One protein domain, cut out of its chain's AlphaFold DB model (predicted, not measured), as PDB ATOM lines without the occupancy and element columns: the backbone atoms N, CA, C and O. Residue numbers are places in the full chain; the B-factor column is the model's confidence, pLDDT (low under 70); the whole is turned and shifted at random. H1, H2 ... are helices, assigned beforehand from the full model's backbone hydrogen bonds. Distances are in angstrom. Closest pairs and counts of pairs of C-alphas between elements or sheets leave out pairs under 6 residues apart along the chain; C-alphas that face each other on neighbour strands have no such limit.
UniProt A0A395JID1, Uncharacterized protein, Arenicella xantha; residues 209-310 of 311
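AT A GLANCE: This is residues 209 to 310 of the 311 residues of an uncharacterized protein of Arenicella xantha (UniProt A0A395JID1). Look first for one long helix, H5, which makes the longest axis of the domain; H6 folds back along its later part, residues 276 to 286, as a helical hairpin. H1, H2 and H3, joined by tight turns, wrap round one side of this hairpin from H5 to H6, and the little helix H4 packs on H1. The printed part has 102 residues with six named helices, in the order H1 to H6, and no named strand; the class is all helix. The whole is compact, with a radius of gyration of the C-alphas of 13.6 A, and its outline is elongated, spanning 44 by 28 by 21 A.

IN THESE COORDINATES: Find C-alpha 262 at (1.347, 21.577, 89.359); from there H5, residues 262 to 286, runs 36.2 A to C-alpha 286 at (-32.885, 13.114, 97.557). H6, residues 292 to 304, measures 18.7 A. Go back to C-alpha 212 at (-8.568, 4.495, 106.995), where H1, residues 212 to 226, begins its 20.6 A. H2 holds residues 228 to 236, H3 residues 239 to 247 and H4 residues 249 to 252, with lengths of 11.6 A, 12.1 A and 5.5 A.

HOW THE PARTS SIT: Start at H5 and H6, a hairpin at a shallow tilt of 24 degrees, opposite ways; their closest C-alphas, those of Ala 283 and Ala 295, are 4.8 A apart. H1 touches H5 with residues 221 to 225 alone, closest at the C-alphas of Val 225 and Met 279, 5.3 A, at a steep tilt of 53 degrees, the same way. H2 touches H5 about perpendicular, at 81 degrees, closest at the C-alphas of Pro 228 and Ala 282, 6.1 A. H1 and H2 touch only at the corner, closest at the C-alphas of Phe 224 and Phe 231, 5.5 A. H3 and H6 only just touch, with 3 pairs of C-alphas within 8 A, closest at Ile 246 and Ile 298, 6.5 A. H4 touches H1, closest at the C-alphas of Gln 214 and His 252, 4.1 A. H1 and H6 are apart, as are H3 and H5. In H1, H2, H3, H5 and H6 each O i to N i+4 pair is within hydrogen-bond range; H4 is too short for such a pair, and its one O i to N i+3 pair is not within range.

THE WHOLE: Look to Thr 261 and Gly 290 for the two C-alphas farthest apart, 44.3 A. Residues 255 to 256 pair with residues 308 to 309, parallel. The printed part has no cut. No link is long; H4 to H5, with 9 residues, is short and the others are tight. The mean pLDDT of the printed part is 90.6, and no printed residue is under 70.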
ATOM      1  N   ASP A 209      -9.624   3.930 111.782       80.88
ATOM      2  CA  ASP A 209      -8.512   4.549 112.491       80.88
ATOM      3  C   ASP A 209      -7.656   5.366 111.509       80.88
ATOM      4  O   ASP A 209      -7.792   5.226 110.296       80.88
ATOM      5  N   GLY A 210      -6.818   6.268 112.035       77.38
ATOM      6  CA  GLY A 210      -5.817   7.065 111.306       77.38
ATOM      7  C   GLY A 210      -5.979   7.158 109.778       77.38
ATOM      8  O   GLY A 210      -6.716   8.005 109.282       77.38
ATOM      9  N   ALA A 211      -5.265   6.293 109.046       71.81
ATOM     10  CA  ALA A 211      -5.203   6.290 107.581       71.81
ATOM     11  C   ALA A 211      -6.506   5.835 106.894       71.81
ATOM     12  O   ALA A 211      -6.837   6.335 105.820       71.81
ATOM     13  N   ALA A 212      -7.284   4.948 107.526       80.44
ATOM     14  CA  ALA A 212      -8.568   4.495 106.995       80.44
ATOM     15  C   ALA A 212      -9.605   5.630 106.933       80.44
ATOM     16  O   ALA A 212     -10.550   5.558 106.150       80.44
ATOM     17  N   PHE A 213      -9.420   6.701 107.715       85.50
ATOM     18  CA  PHE A 213     -10.304   7.869 107.699       85.50
ATOM     19  C   PHE A 213     -10.428   8.493 106.301       85.50
ATOM     20  O   PHE A 213     -11.534   8.798 105.866       85.50
ATOM     21  N   GLN A 214      -9.319   8.657 105.577       85.00
ATOM     22  CA  GLN A 214      -9.332   9.279 104.247       85.00
ATOM     23  C   GLN A 214      -9.883   8.340 103.180       85.00
ATOM     24  O   GLN A 214     -10.777   8.716 102.423       85.00
ATOM     25  N   GLU A 215      -9.373   7.108 103.143       87.56
ATOM     26  CA  GLU A 215      -9.753   6.125 102.129       87.56
ATOM     27  C   GLU A 215     -11.247   5.803 102.220       87.56
ATOM     28  O   GLU A 215     -11.985   5.977 101.249       87.56
ATOM     29  N   VAL A 216     -11.728   5.431 103.410       92.69
ATOM     30  CA  VAL A 216     -13.139   5.084 103.608       92.69
ATOM     31  C   VAL A 216     -14.033   6.313 103.434       92.69
ATOM     32  O   VAL A 216     -15.106   6.205 102.843       92.69
ATOM     33  N   GLY A 217     -13.597   7.492 103.889       93.56
ATOM     34  CA  GLY A 217     -14.349   8.739 103.728       93.56
ATOM     35  C   GLY A 217     -14.558   9.127 102.262       93.56
ATOM     36  O   GLY A 217     -15.685   9.422 101.856       93.56
ATOM     37  N   THR A 218     -13.500   9.034 101.448       93.00
ATOM     38  CA  THR A 218     -13.564   9.262  99.997       93.00
ATOM     39  C   THR A 218     -14.444   8.224  99.300       93.00
ATOM     40  O   THR A 218     -15.263   8.579  98.446       93.00
ATOM     41  N   GLU A 219     -14.320   6.941  99.650       92.00
ATOM     42  CA  GLU A 219     -15.158   5.891  99.062       92.00
ATOM     43  C   GLU A 219     -16.635   6.045  99.447       92.00
ATOM     44  O   GLU A 219     -17.510   5.835  98.606       92.00
ATOM     45  N   LEU A 220     -16.939   6.502 100.666       94.88
ATOM     46  CA  LEU A 220     -18.296   6.877 101.067       94.88
ATOM     47  C   LEU A 220     -18.842   8.045 100.237       94.88
ATOM     48  O   LEU A 220     -19.997   7.996  99.818       94.88
ATOM     49  N   SER A 221     -18.026   9.059  99.943       95.50
ATOM     50  CA  SER A 221     -18.412  10.176  99.067       95.50
ATOM     51  C   SER A 221     -18.757   9.711  97.654       95.50
ATOM     52  O   SER A 221     -19.774  10.124  97.096       95.50
ATOM     53  N   LYS A 222     -17.976   8.782  97.092       90.88
ATOM     54  CA  LYS A 222     -18.296   8.141  95.805       90.88
ATOM     55  C   LYS A 222     -19.566   7.294  95.896       90.88
ATOM     56  O   LYS A 222     -20.421   7.375  95.017       90.88
ATOM     57  N   ALA A 223     -19.719   6.507  96.960       90.69
ATOM     58  CA  ALA A 223     -20.893   5.668  97.172       90.69
ATOM     59  C   ALA A 223     -22.175   6.497  97.334       90.69
ATOM     60  O   ALA A 223     -23.223   6.098  96.830       90.69
ATOM     61  N   PHE A 224     -22.088   7.672  97.962       93.44
ATOM     62  CA  PHE A 224     -23.190   8.624  98.041       93.44
ATOM     63  C   PHE A 224     -23.620   9.118  96.655       93.44
ATOM     64  O   PHE A 224     -24.813   9.150  96.376       93.44
ATOM     65  N   VAL A 225     -22.679   9.438  95.757       88.75
ATOM     66  CA  VAL A 225     -23.015   9.800  94.366       88.75
ATOM     67  C   VAL A 225     -23.712   8.650  93.638       88.75
ATOM     68  O   VAL A 225     -24.686   8.878  92.922       88.75
ATOM     69  N   LEU A 226     -23.215   7.423  93.816       83.81
ATOM     70  CA  LEU A 226     -23.724   6.244  93.115       83.81
ATOM     71  C   LEU A 226     -25.096   5.788  93.619       83.81
ATOM     72  O   LEU A 226     -25.901   5.305  92.832       83.81
ATOM     73  N   SER A 227     -25.366   5.888  94.921       85.50
ATOM     74  CA  SER A 227     -26.609   5.389  95.525       85.50
ATOM     75  C   SER A 227     -27.011   6.225  96.738       85.50
ATOM     76  O   SER A 227     -26.915   5.763  97.881       85.50
ATOM     77  N   PRO A 228     -27.485   7.463  96.519       90.75
ATOM     78  CA  PRO A 228     -27.693   8.415  97.602       90.75
ATOM     79  C   PRO A 228     -28.801   7.981  98.565       90.75
ATOM     80  O   PRO A 228     -28.643   8.143  99.770       90.75
ATOM     81  N   GLU A 229     -29.884   7.357  98.085       89.88
ATOM     82  CA  GLU A 229     -30.944   6.825  98.961       89.88
ATOM     83  C   GLU A 229     -30.422   5.690  99.862       89.88
ATOM     84  O   GLU A 229     -30.710   5.680 101.058       89.88
ATOM     85  N   ALA A 230     -29.623   4.762  99.321       89.94
ATOM     86  CA  ALA A 230     -29.033   3.671 100.099       89.94
ATOM     87  C   ALA A 230     -28.037   4.202 101.139       89.94
ATOM     88  O   ALA A 230     -28.100   3.819 102.304       89.94
ATOM     89  N   PHE A 231     -27.172   5.138 100.737       94.62
ATOM     90  CA  PHE A 231     -26.262   5.840 101.640       94.62
ATOM     91  C   PHE A 231     -27.006   6.537 102.778       94.62
ATOM     92  O   PHE A 231     -26.696   6.317 103.946       94.62
ATOM     93  N   LEU A 232     -28.009   7.353 102.445       94.31
ATOM     94  CA  LEU A 232     -28.780   8.108 103.427       94.31
ATOM     95  C   LEU A 232     -29.539   7.184 104.373       94.31
ATOM     96  O   LEU A 232     -29.583   7.464 105.566       94.31
ATOM     97  N   LYS A 233     -30.077   6.069 103.873       92.56
ATOM     98  CA  LYS A 233     -30.709   5.046 104.705       92.56
ATOM     99  C   LYS A 233     -29.732   4.504 105.750       92.56
ATOM    100  O   LYS A 233     -29.996   4.656 106.937       92.56
ATOM    101  N   GLU A 234     -28.596   3.955 105.322       92.81
ATOM    102  CA  GLU A 234     -27.601   3.337 106.218       92.81
ATOM    103  C   GLU A 234     -26.991   4.352 107.205       92.81
ATOM    104  O   GLU A 234     -26.812   4.069 108.393       92.81
ATOM    105  N   MET A 235     -26.716   5.574 106.742       91.44
ATOM    106  CA  MET A 235     -26.157   6.636 107.583       91.44
ATOM    107  C   MET A 235     -27.187   7.242 108.543       91.44
ATOM    108  O   MET A 235     -26.827   7.631 109.654       91.44
ATOM    109  N   SER A 236     -28.474   7.291 108.175       84.25
ATOM    110  CA  SER A 236     -29.533   7.821 109.049       84.25
ATOM    111  C   SER A 236     -29.744   6.991 110.316       84.25
ATOM    112  O   SER A 236     -30.147   7.533 111.344       84.25
ATOM    113  N   GLU A 237     -29.401   5.700 110.277       87.88
ATOM    114  CA  GLU A 237     -29.421   4.826 111.451       87.88
ATOM    115  C   GLU A 237     -28.334   5.197 112.476       87.88
ATOM    116  O   GLU A 237     -28.412   4.786 113.632       87.88
ATOM    117  N   ASN A 238     -27.329   5.994 112.084       88.31
ATOM    118  CA  ASN A 238     -26.180   6.354 112.917       88.31
ATOM    119  C   ASN A 238     -25.880   7.866 112.834       88.31
ATOM    120  O   ASN A 238     -24.909   8.278 112.195       88.31
ATOM    121  N   PRO A 239     -26.671   8.726 113.512       90.81
ATOM    122  CA  PRO A 239     -26.562  10.183 113.380       90.81
ATOM    123  C   PRO A 239     -25.183  10.757 113.724       90.81
ATOM    124  O   PRO A 239     -24.782  11.768 113.151       90.81
ATOM    125  N   THR A 240     -24.457  10.126 114.653       93.38
ATOM    126  CA  THR A 240     -23.100  10.538 115.038       93.38
ATOM    127  C   THR A 240     -22.105  10.308 113.906       93.38
ATOM    128  O   THR A 240     -21.366  11.224 113.565       93.38
ATOM    129  N   ASP A 241     -22.120   9.124 113.289       93.00
ATOM    130  CA  ASP A 241     -21.226   8.785 112.176       93.00
ATOM    131  C   ASP A 241     -21.540   9.615 110.934       93.00
ATOM    132  O   ASP A 241     -20.631  10.057 110.236       93.00
ATOM    133  N   PHE A 242     -22.830   9.865 110.693       95.38
ATOM    134  CA  PHE A 242     -23.283  10.749 109.628       95.38
ATOM    135  C   PHE A 242     -22.773  12.176 109.816       95.38
ATOM    136  O   PHE A 242     -22.235  12.774 108.886       95.38
ATOM    137  N   LYS A 243     -22.914  12.714 111.033       95.31
ATOM    138  CA  LYS A 243     -22.408  14.042 111.376       95.31
ATOM    139  C   LYS A 243     -20.889  14.111 111.218       95.31
ATOM    140  O   LYS A 243     -20.406  15.051 110.597       95.31
ATOM    141  N   ASP A 244     -20.163  13.126 111.737       94.88
ATOM    142  CA  ASP A 244     -18.704  13.072 111.637       94.88
ATOM    143  C   ASP A 244     -18.229  13.011 110.180       94.88
ATOM    144  O   ASP A 244     -17.347  13.770 109.781       94.88
ATOM    145  N   TRP A 245     -18.874  12.186 109.349       96.19
ATOM    146  CA  TRP A 245     -18.570  12.122 107.920       96.19
ATOM    147  C   TRP A 245     -18.804  13.466 107.224       96.19
ATOM    148  O   TRP A 245     -17.947  13.897 106.456       96.19
ATOM    149  N   ILE A 246     -19.909  14.160 107.527       96.50
ATOM    150  CA  ILE A 246     -20.188  15.498 106.983       96.50
ATOM    151  C   ILE A 246     -19.127  16.513 107.428       96.50
ATOM    152  O   ILE A 246     -18.576  17.232 106.597       96.50
ATOM    153  N   GLU A 247     -18.847  16.591 108.729       95.19
ATOM    154  CA  GLU A 247     -17.892  17.557 109.288       95.19
ATOM    155  C   GLU A 247     -16.458  17.286 108.806       95.19
ATOM    156  O   GLU A 247     -15.655  18.210 108.690       95.19
ATOM    157  N   GLY A 248     -16.152  16.033 108.465       94.00
ATOM    158  CA  GLY A 248     -14.860  15.606 107.950       94.00
ATOM    159  C   GLY A 248     -14.664  15.743 106.439       94.00
ATOM    160  O   GLY A 248     -13.548  15.480 105.992       94.00
ATOM    161  N   LEU A 249     -15.680  16.132 105.647       96.06
ATOM    162  CA  LEU A 249     -15.629  16.127 104.168       96.06
ATOM    163  C   LEU A 249     -14.377  16.804 103.608       96.06
ATOM    164  O   LEU A 249     -13.710  16.265 102.724       96.06
ATOM    165  N   GLU A 250     -14.039  17.966 104.158       94.12
ATOM    166  CA  GLU A 250     -12.856  18.727 103.768       94.12
ATOM    167  C   GLU A 250     -11.565  17.926 103.975       94.12
ATOM    168  O   GLU A 250     -10.675  17.962 103.135       94.12
ATOM    169  N   THR A 251     -11.484  17.149 105.057       91.94
ATOM    170  CA  THR A 251     -10.281  16.407 105.459       91.94
ATOM    171  C   THR A 251     -10.169  15.044 104.773       91.94
ATOM    172  O   THR A 251      -9.085  14.675 104.336       91.94
ATOM    173  N   HIS A 252     -11.256  14.268 104.685       92.62
ATOM    174  CA  HIS A 252     -11.189  12.901 104.145       92.62
ATOM    175  C   HIS A 252     -11.442  12.799 102.644       92.62
ATOM    176  O   HIS A 252     -10.934  11.863 102.039       92.62
ATOM    177  N   THR A 253     -12.199  13.728 102.049       94.50
ATOM    178  CA  THR A 253     -12.553  13.685 100.618       94.50
ATOM    179  C   THR A 253     -11.893  14.810  99.836       94.50
ATOM    180  O   THR A 253     -11.362  14.567  98.762       94.50
ATOM    181  N   PHE A 254     -11.922  16.042 100.344       95.94
ATOM    182  CA  PHE A 254     -11.527  17.228  99.575       95.94
ATOM    183  C   PHE A 254     -10.154  17.782  99.967       95.94
ATOM    184  O   PHE A 254      -9.928  18.987  99.898       95.94
ATOM    185  N   THR A 255      -9.221  16.906 100.347       92.94
ATOM    186  CA  THR A 255      -7.822  17.281 100.588       92.94
ATOM    187  C   THR A 255      -6.884  16.583  99.602       92.94
ATOM    188  O   THR A 255      -6.949  15.374  99.388       92.94
ATOM    189  N   ILE A 256      -5.983  17.365  99.010       90.06
ATOM    190  CA  ILE A 256      -4.878  16.907  98.170       90.06
ATOM    191  C   ILE A 256      -3.649  16.739  99.072       90.06
ATOM    192  O   ILE A 256      -3.144  17.728  99.609       90.06
ATOM    193  N   TYR A 257      -3.207  15.492  99.252       83.25
ATOM    194  CA  TYR A 257      -2.050  15.131 100.086       83.25
ATOM    195  C   TYR A 257      -0.774  14.888  99.277       83.25
ATOM    196  O   TYR A 257       0.315  15.206  99.738       83.25
ATOM    197  N   GLU A 258      -0.900  14.324  98.076       78.50
ATOM    198  CA  GLU A 258       0.244  13.945  97.248       78.50
ATOM    199  C   GLU A 258       0.059  14.494  95.833       78.50
ATOM    200  O   GLU A 258      -0.667  13.930  95.015       78.50
ATOM    201  N   SER A 259       0.734  15.604  95.538       80.69
ATOM    202  CA  SER A 259       0.932  16.077  94.169       80.69
ATOM    203  C   SER A 259       2.417  16.262  93.901       80.69
ATOM    204  O   SER A 259       3.142  16.887  94.675       80.69
ATOM    205  N   THR A 260       2.897  15.667  92.809       82.94
ATOM    206  CA  THR A 260       4.318  15.755  92.440       82.94
ATOM    207  C   THR A 260       4.585  16.944  91.529       82.94
ATOM    208  O   THR A 260       5.711  17.437  91.450       82.94
ATOM    209  N   THR A 261       3.539  17.425  90.854       86.69
ATOM    210  CA  THR A 261       3.591  18.519  89.893       86.69
ATOM    211  C   THR A 261       2.370  19.430  90.012       86.69
ATOM    212  O   THR A 261       1.313  19.024  90.494       86.69
ATOM    213  N   ASP A 262       2.485  20.654  89.492       86.00
ATOM    214  CA  ASP A 262       1.347  21.577  89.359       86.00
ATOM    215  C   ASP A 262       0.238  21.025  88.446       86.00
ATOM    216  O   ASP A 262      -0.921  21.424  88.560       86.00
ATOM    217  N   LEU A 263       0.583  20.113  87.529       85.69
ATOM    218  CA  LEU A 263      -0.386  19.447  86.664       85.69
ATOM    219  C   LEU A 263      -1.225  18.431  87.447       85.69
ATOM    220  O   LEU A 263      -2.442  18.404  87.276       85.69
ATOM    221  N   ASP A 264      -0.595  17.638  88.319       84.00
ATOM    222  CA  ASP A 264      -1.305  16.699  89.202       84.00
ATOM    223  C   ASP A 264      -2.301  17.457  90.080       84.00
ATOM    224  O   ASP A 264      -3.446  17.053  90.245       84.00
ATOM    225  N   ASP A 265      -1.870  18.609  90.581       85.88
ATOM    226  CA  ASP A 265      -2.677  19.524  91.370       85.88
ATOM    227  C   ASP A 265      -3.946  19.970  90.642       85.88
ATOM    228  O   ASP A 265      -5.053  19.829  91.160       85.88
ATOM    229  N   GLN A 266      -3.799  20.459  89.409       86.56
ATOM    230  CA  GLN A 266      -4.935  20.871  88.583       86.56
ATOM    231  C   GLN A 266      -5.873  19.699  88.290       86.56
ATOM    232  O   GLN A 266      -7.093  19.871  88.298       86.56
ATOM    233  N   LEU A 267      -5.317  18.506  88.062       85.88
ATOM    234  CA  LEU A 267      -6.102  17.302  87.816       85.88
ATOM    235  C   LEU A 267      -6.910  16.896  89.056       85.88
ATOM    236  O   LEU A 267      -8.103  16.614  88.936       85.88
ATOM    237  N   TYR A 268      -6.295  16.910  90.241       89.06
ATOM    238  CA  TYR A 268      -6.982  16.606  91.495       89.06
ATOM    239  C   TYR A 268      -8.042  17.647  91.841       89.06
ATOM    240  O   TYR A 268      -9.140  17.272  92.251       89.06
ATOM    241  N   ILE A 269      -7.761  18.936  91.627       90.56
ATOM    242  CA  ILE A 269      -8.749  20.006  91.810       90.56
ATOM    243  C   ILE A 269      -9.956  19.752  90.905       90.56
ATOM    244  O   ILE A 269     -11.075  19.675  91.403       90.56
ATOM    245  N   ALA A 270      -9.743  19.537  89.604       87.06
ATOM    246  CA  ALA A 270     -10.834  19.282  88.664       87.06
ATOM    247  C   ALA A 270     -11.644  18.027  89.039       87.06
ATOM    248  O   ALA A 270     -12.877  18.031  88.984       87.06
ATOM    249  N   TYR A 271     -10.959  16.958  89.455       89.69
ATOM    250  CA  TYR A 271     -11.594  15.734  89.934       89.69
ATOM    251  C   TYR A 271     -12.482  15.993  91.162       89.69
ATOM    252  O   TYR A 271     -13.654  15.608  91.173       89.69
ATOM    253  N   TYR A 272     -11.958  16.682  92.176       93.69
ATOM    254  CA  TYR A 272     -12.685  16.975  93.405       93.69
ATOM    255  C   TYR A 272     -13.820  17.983  93.203       93.69
ATOM    256  O   TYR A 272     -14.893  17.813  93.778       93.69
ATOM    257  N   GLU A 273     -13.654  18.976  92.329       91.94
ATOM    258  CA  GLU A 273     -14.743  19.874  91.937       91.94
ATOM    259  C   GLU A 273     -15.879  19.106  91.265       91.94
ATOM    260  O   GLU A 273     -17.051  19.313  91.601       91.94
ATOM    261  N   LYS A 274     -15.544  18.174  90.363       89.81
ATOM    262  CA  LYS A 274     -16.543  17.329  89.709       89.81
ATOM    263  C   LYS A 274     -17.242  16.410  90.705       89.81
ATOM    264  O   LYS A 274     -18.467  16.304  90.653       89.81
ATOM    265  N   LEU A 275     -16.501  15.776  91.616       91.75
ATOM    266  CA  LEU A 275     -17.078  14.930  92.660       91.75
ATOM    267  C   LEU A 275     -18.032  15.734  93.553       91.75
ATOM    268  O   LEU A 275     -19.171  15.317  93.748       91.75
ATOM    269  N   ARG A 276     -17.618  16.920  94.018       95.00
ATOM    270  CA  ARG A 276     -18.458  17.816  94.828       95.00
ATOM    271  C   ARG A 276     -19.748  18.194  94.101       95.00
ATOM    272  O   ARG A 276     -20.817  18.126  94.699       95.00
ATOM    273  N   ALA A 277     -19.664  18.551  92.818       90.75
ATOM    274  CA  ALA A 277     -20.838  18.880  92.009       90.75
ATOM    275  C   ALA A 277     -21.815  17.696  91.906       90.75
ATOM    276  O   ALA A 277     -23.007  17.860  92.158       90.75
ATOM    277  N   LEU A 278     -21.305  16.491  91.629       88.56
ATOM    278  CA  LEU A 278     -22.121  15.274  91.571       88.56
ATOM    279  C   LEU A 278     -22.766  14.940  92.925       88.56
ATOM    280  O   LEU A 278     -23.923  14.525  92.969       88.56
ATOM    281  N   MET A 279     -22.051  15.146  94.034       94.94
ATOM    282  CA  MET A 279     -22.606  14.963  95.379       94.94
ATOM    283  C   MET A 279     -23.717  15.981  95.680       94.94
ATOM    284  O   MET A 279     -24.738  15.612  96.255       94.94
ATOM    285  N   ILE A 280     -23.564  17.245  95.267       94.00
ATOM    286  CA  ILE A 280     -24.613  18.269  95.413       94.00
ATOM    287  C   ILE A 280     -25.861  17.871  94.616       94.00
ATOM    288  O   ILE A 280     -26.969  17.910  95.148       94.00
ATOM    289  N   GLU A 281     -25.697  17.438  93.366       89.25
ATOM    290  CA  GLU A 281     -26.808  16.956  92.536       89.25
ATOM    291  C   GLU A 281     -27.520  15.754  93.172       89.25
ATOM    292  O   GLU A 281     -28.754  15.725  93.228       89.25
ATOM    293  N   ALA A 282     -26.758  14.795  93.710       88.81
ATOM    294  CA  ALA A 282     -27.289  13.634  94.422       88.81
ATOM    295  C   ALA A 282     -28.097  14.050  95.664       88.81
ATOM    296  O   ALA A 282     -29.212  13.567  95.884       88.81
ATOM    297  N   ALA A 283     -27.577  15.002  96.446       94.56
ATOM    298  CA  ALA A 283     -28.264  15.557  97.606       94.56
ATOM    299  C   ALA A 283     -29.576  16.252  97.207       94.56
ATOM    300  O   ALA A 283     -30.626  15.978  97.788       94.56
ATOM    301  N   ILE A 284     -29.556  17.096  96.171       91.25
ATOM    302  CA  ILE A 284     -30.755  17.778  95.662       91.25
ATOM    303  C   ILE A 284     -31.819  16.767  95.222       91.25
ATOM    304  O   ILE A 284     -32.990  16.934  95.567       91.25
ATOM    305  N   ALA A 285     -31.433  15.704  94.510       85.81
ATOM    306  CA  ALA A 285     -32.366  14.665  94.074       85.81
ATOM    307  C   ALA A 285     -33.079  14.000  95.268       85.81
ATOM    308  O   ALA A 285     -34.303  13.822  95.256       85.81
ATOM    309  N   CYS A 286     -32.342  13.727  96.348       90.44
ATOM    310  CA  CYS A 286     -32.885  13.114  97.557       90.44
ATOM    311  C   CYS A 286     -33.764  14.040  98.411       90.44
ATOM    312  O   CYS A 286     -34.492  13.536  99.270       90.44
ATOM    313  N   LYS A 287     -33.798  15.357  98.169       90.44
ATOM    314  CA  LYS A 287     -34.687  16.279  98.909       90.44
ATOM    315  C   LYS A 287     -36.173  15.988  98.730       90.44
ATOM    316  O   LYS A 287     -36.966  16.334  99.603       90.44
ATOM    317  N   SER A 288     -36.536  15.360  97.613       85.56
ATOM    318  CA  SER A 288     -37.908  14.939  97.302       85.56
ATOM    319  C   SER A 288     -38.308  13.604  97.948       85.56
ATOM    320  O   SER A 288     -39.451  13.173  97.817       85.56
ATOM    321  N   THR A 289     -37.380  12.948  98.649       87.38
ATOM    322  CA  THR A 289     -37.569  11.629  99.269       87.38
ATOM    323  C   THR A 289     -37.786  11.746 100.782       87.38
ATOM    324  O   THR A 289     -37.743  12.838 101.354       87.38
ATOM    325  N   GLY A 290     -37.953  10.610 101.469       88.38
ATOM    326  CA  GLY A 290     -38.018  10.555 102.936       88.38
ATOM    327  C   GLY A 290     -36.749  11.037 103.662       88.38
ATOM    328  O   GLY A 290     -36.783  11.208 104.875       88.38
ATOM    329  N   PHE A 291     -35.651  11.298 102.943       92.69
ATOM    330  CA  PHE A 291     -34.364  11.730 103.501       92.69
ATOM    331  C   PHE A 291     -34.090  13.239 103.361       92.69
ATOM    332  O   PHE A 291     -32.938  13.666 103.424       92.69
ATOM    333  N   SER A 292     -35.129  14.063 103.176       92.06
ATOM    334  CA  SER A 292     -35.004  15.495 102.853       92.06
ATOM    335  C   SER A 292     -34.111  16.304 103.810       92.06
ATOM    336  O   SER A 292     -33.292  17.118 103.372       92.06
ATOM    337  N   GLU A 293     -34.208  16.044 105.118       94.38
ATOM    338  CA  GLU A 293     -33.397  16.731 106.129       94.38
ATOM    339  C   GLU A 293     -31.911  16.358 106.019       94.38
ATOM    340  O   GLU A 293     -31.046  17.233 105.996       94.38
ATOM    341  N   ALA A 294     -31.606  15.061 105.919       95.31
ATOM    342  CA  ALA A 294     -30.237  14.573 105.793       95.31
ATOM    343  C   ALA A 294     -29.597  15.055 104.481       95.31
ATOM    344  O   ALA A 294     -28.474  15.552 104.487       95.31
ATOM    345  N   ALA A 295     -30.348  15.003 103.380       95.31
ATOM    346  CA  ALA A 295     -29.928  15.524 102.087       95.31
ATOM    347  C   ALA A 295     -29.601  17.029 102.129       95.31
ATOM    348  O   ALA A 295     -28.584  17.455 101.584       95.31
ATOM    349  N   SER A 296     -30.411  17.834 102.826       96.25
ATOM    350  CA  SER A 296     -30.151  19.275 102.978       96.25
ATOM    351  C   SER A 296     -28.876  19.552 103.781       96.25
ATOM    352  O   SER A 296     -28.090  20.411 103.395       96.25
ATOM    353  N   LYS A 297     -28.608  18.777 104.842       96.44
ATOM    354  CA  LYS A 297     -27.361  18.904 105.620       96.44
ATOM    355  C   LYS A 297     -26.118  18.620 104.774       96.44
ATOM    356  O   LYS A 297     -25.130  19.339 104.896       96.44
ATOM    357  N   ILE A 298     -26.172  17.598 103.915       96.88
ATOM    358  CA  ILE A 298     -25.067  17.271 103.001       96.88
ATOM    359  C   ILE A 298     -24.842  18.409 102.003       96.88
ATOM    360  O   ILE A 298     -23.714  18.866 101.850       96.88
ATOM    361  N   GLU A 299     -25.900  18.887 101.344       97.06
ATOM    362  CA  GLU A 299     -25.797  19.990 100.382       97.06
ATOM    363  C   GLU A 299     -25.194  21.247 101.034       97.06
ATOM    364  O   GLU A 299     -24.243  21.818 100.503       97.06
ATOM    365  N   GLU A 300     -25.684  21.646 102.212       97.12
ATOM    366  CA  GLU A 300     -25.152  22.800 102.945       97.12
ATOM    367  C   GLU A 300     -23.671  22.647 103.307       97.12
ATOM    368  O   GLU A 300     -22.921  23.625 103.254       97.12
ATOM    369  N   ALA A 301     -23.243  21.443 103.696       97.12
ATOM    370  CA  ALA A 301     -21.849  21.168 104.014       97.12
ATOM    371  C   ALA A 301     -20.959  21.209 102.768       97.12
ATOM    372  O   ALA A 301     -19.912  21.855 102.784       97.12
ATOM    373  N   LEU A 302     -21.397  20.600 101.663       97.25
ATOM    374  CA  LEU A 302     -20.672  20.612 100.390       97.25
ATOM    375  C   LEU A 302     -20.509  22.029  99.835       97.25
ATOM    376  O   LEU A 302     -19.433  22.364  99.348       97.25
ATOM    377  N   MET A 303     -21.527  22.886  99.965       94.94
ATOM    378  CA  MET A 303     -21.456  24.291  99.537       94.94
ATOM    379  C   MET A 303     -20.438  25.117 100.336       94.94
ATOM    380  O   MET A 303     -19.955  26.134  99.841       94.94
ATOM    381  N   LYS A 304     -20.113  24.696 101.563       95.62
ATOM    382  CA  LYS A 304     -19.112  25.337 102.432       95.62
ATOM    383  C   LYS A 304     -17.733  24.680 102.344       95.62
ATOM    384  O   LYS A 304     -16.781  25.227 102.886       95.62
ATOM    385  N   THR A 305     -17.634  23.508 101.720       94.94
ATOM    386  CA  THR A 305     -16.398  22.725 101.682       94.94
ATOM    387  C   THR A 305     -15.480  23.239 100.581       94.94
ATOM    388  O   THR A 305     -15.842  23.246  99.399       94.94
ATOM    389  N   GLU A 306     -14.273  23.636 100.968       93.38
ATOM    390  CA  GLU A 306     -13.198  24.023 100.059       93.38
ATOM    391  C   GLU A 306     -12.283  22.828  99.777       93.38
ATOM    392  O   GLU A 306     -12.168  21.908 100.584       93.38
ATOM    393  N   ILE A 307     -11.641  22.827  98.608       92.88
ATOM    394  CA  ILE A 307     -10.618  21.827  98.297       92.88
ATOM    395  C   ILE A 307      -9.314  22.324  98.912       92.88
ATOM    396  O   ILE A 307      -8.811  23.382  98.529       92.88
ATOM    397  N   ARG A 308      -8.774  21.577  99.876       91.44
ATOM    398  CA  ARG A 308      -7.522  21.917 100.557       91.44
ATOM    399  C   ARG A 308      -6.324  21.252  99.907       91.44
ATOM    400  O   ARG A 308      -6.401  20.136  99.402       91.44
ATOM    401  N   ARG A 309      -5.181  21.923 100.020       85.81
ATOM    402  CA  ARG A 309      -3.861  21.375  99.712       85.81
ATOM    403  C   ARG A 309      -3.046  21.326 100.995       85.81
ATOM    404  O   ARG A 309      -2.929  22.346 101.678       85.81
ATOM    405  N   ILE A 310      -2.510  20.155 101.323       81.75
ATOM    406  CA  ILE A 310      -1.575  19.987 102.436       81.75
ATOM    407  C   ILE A 310      -0.201  19.693 101.839       81.75
ATOM    408  O   ILE A 310      -0.077  18.848 100.957       81.75
TER     409      ILE A 310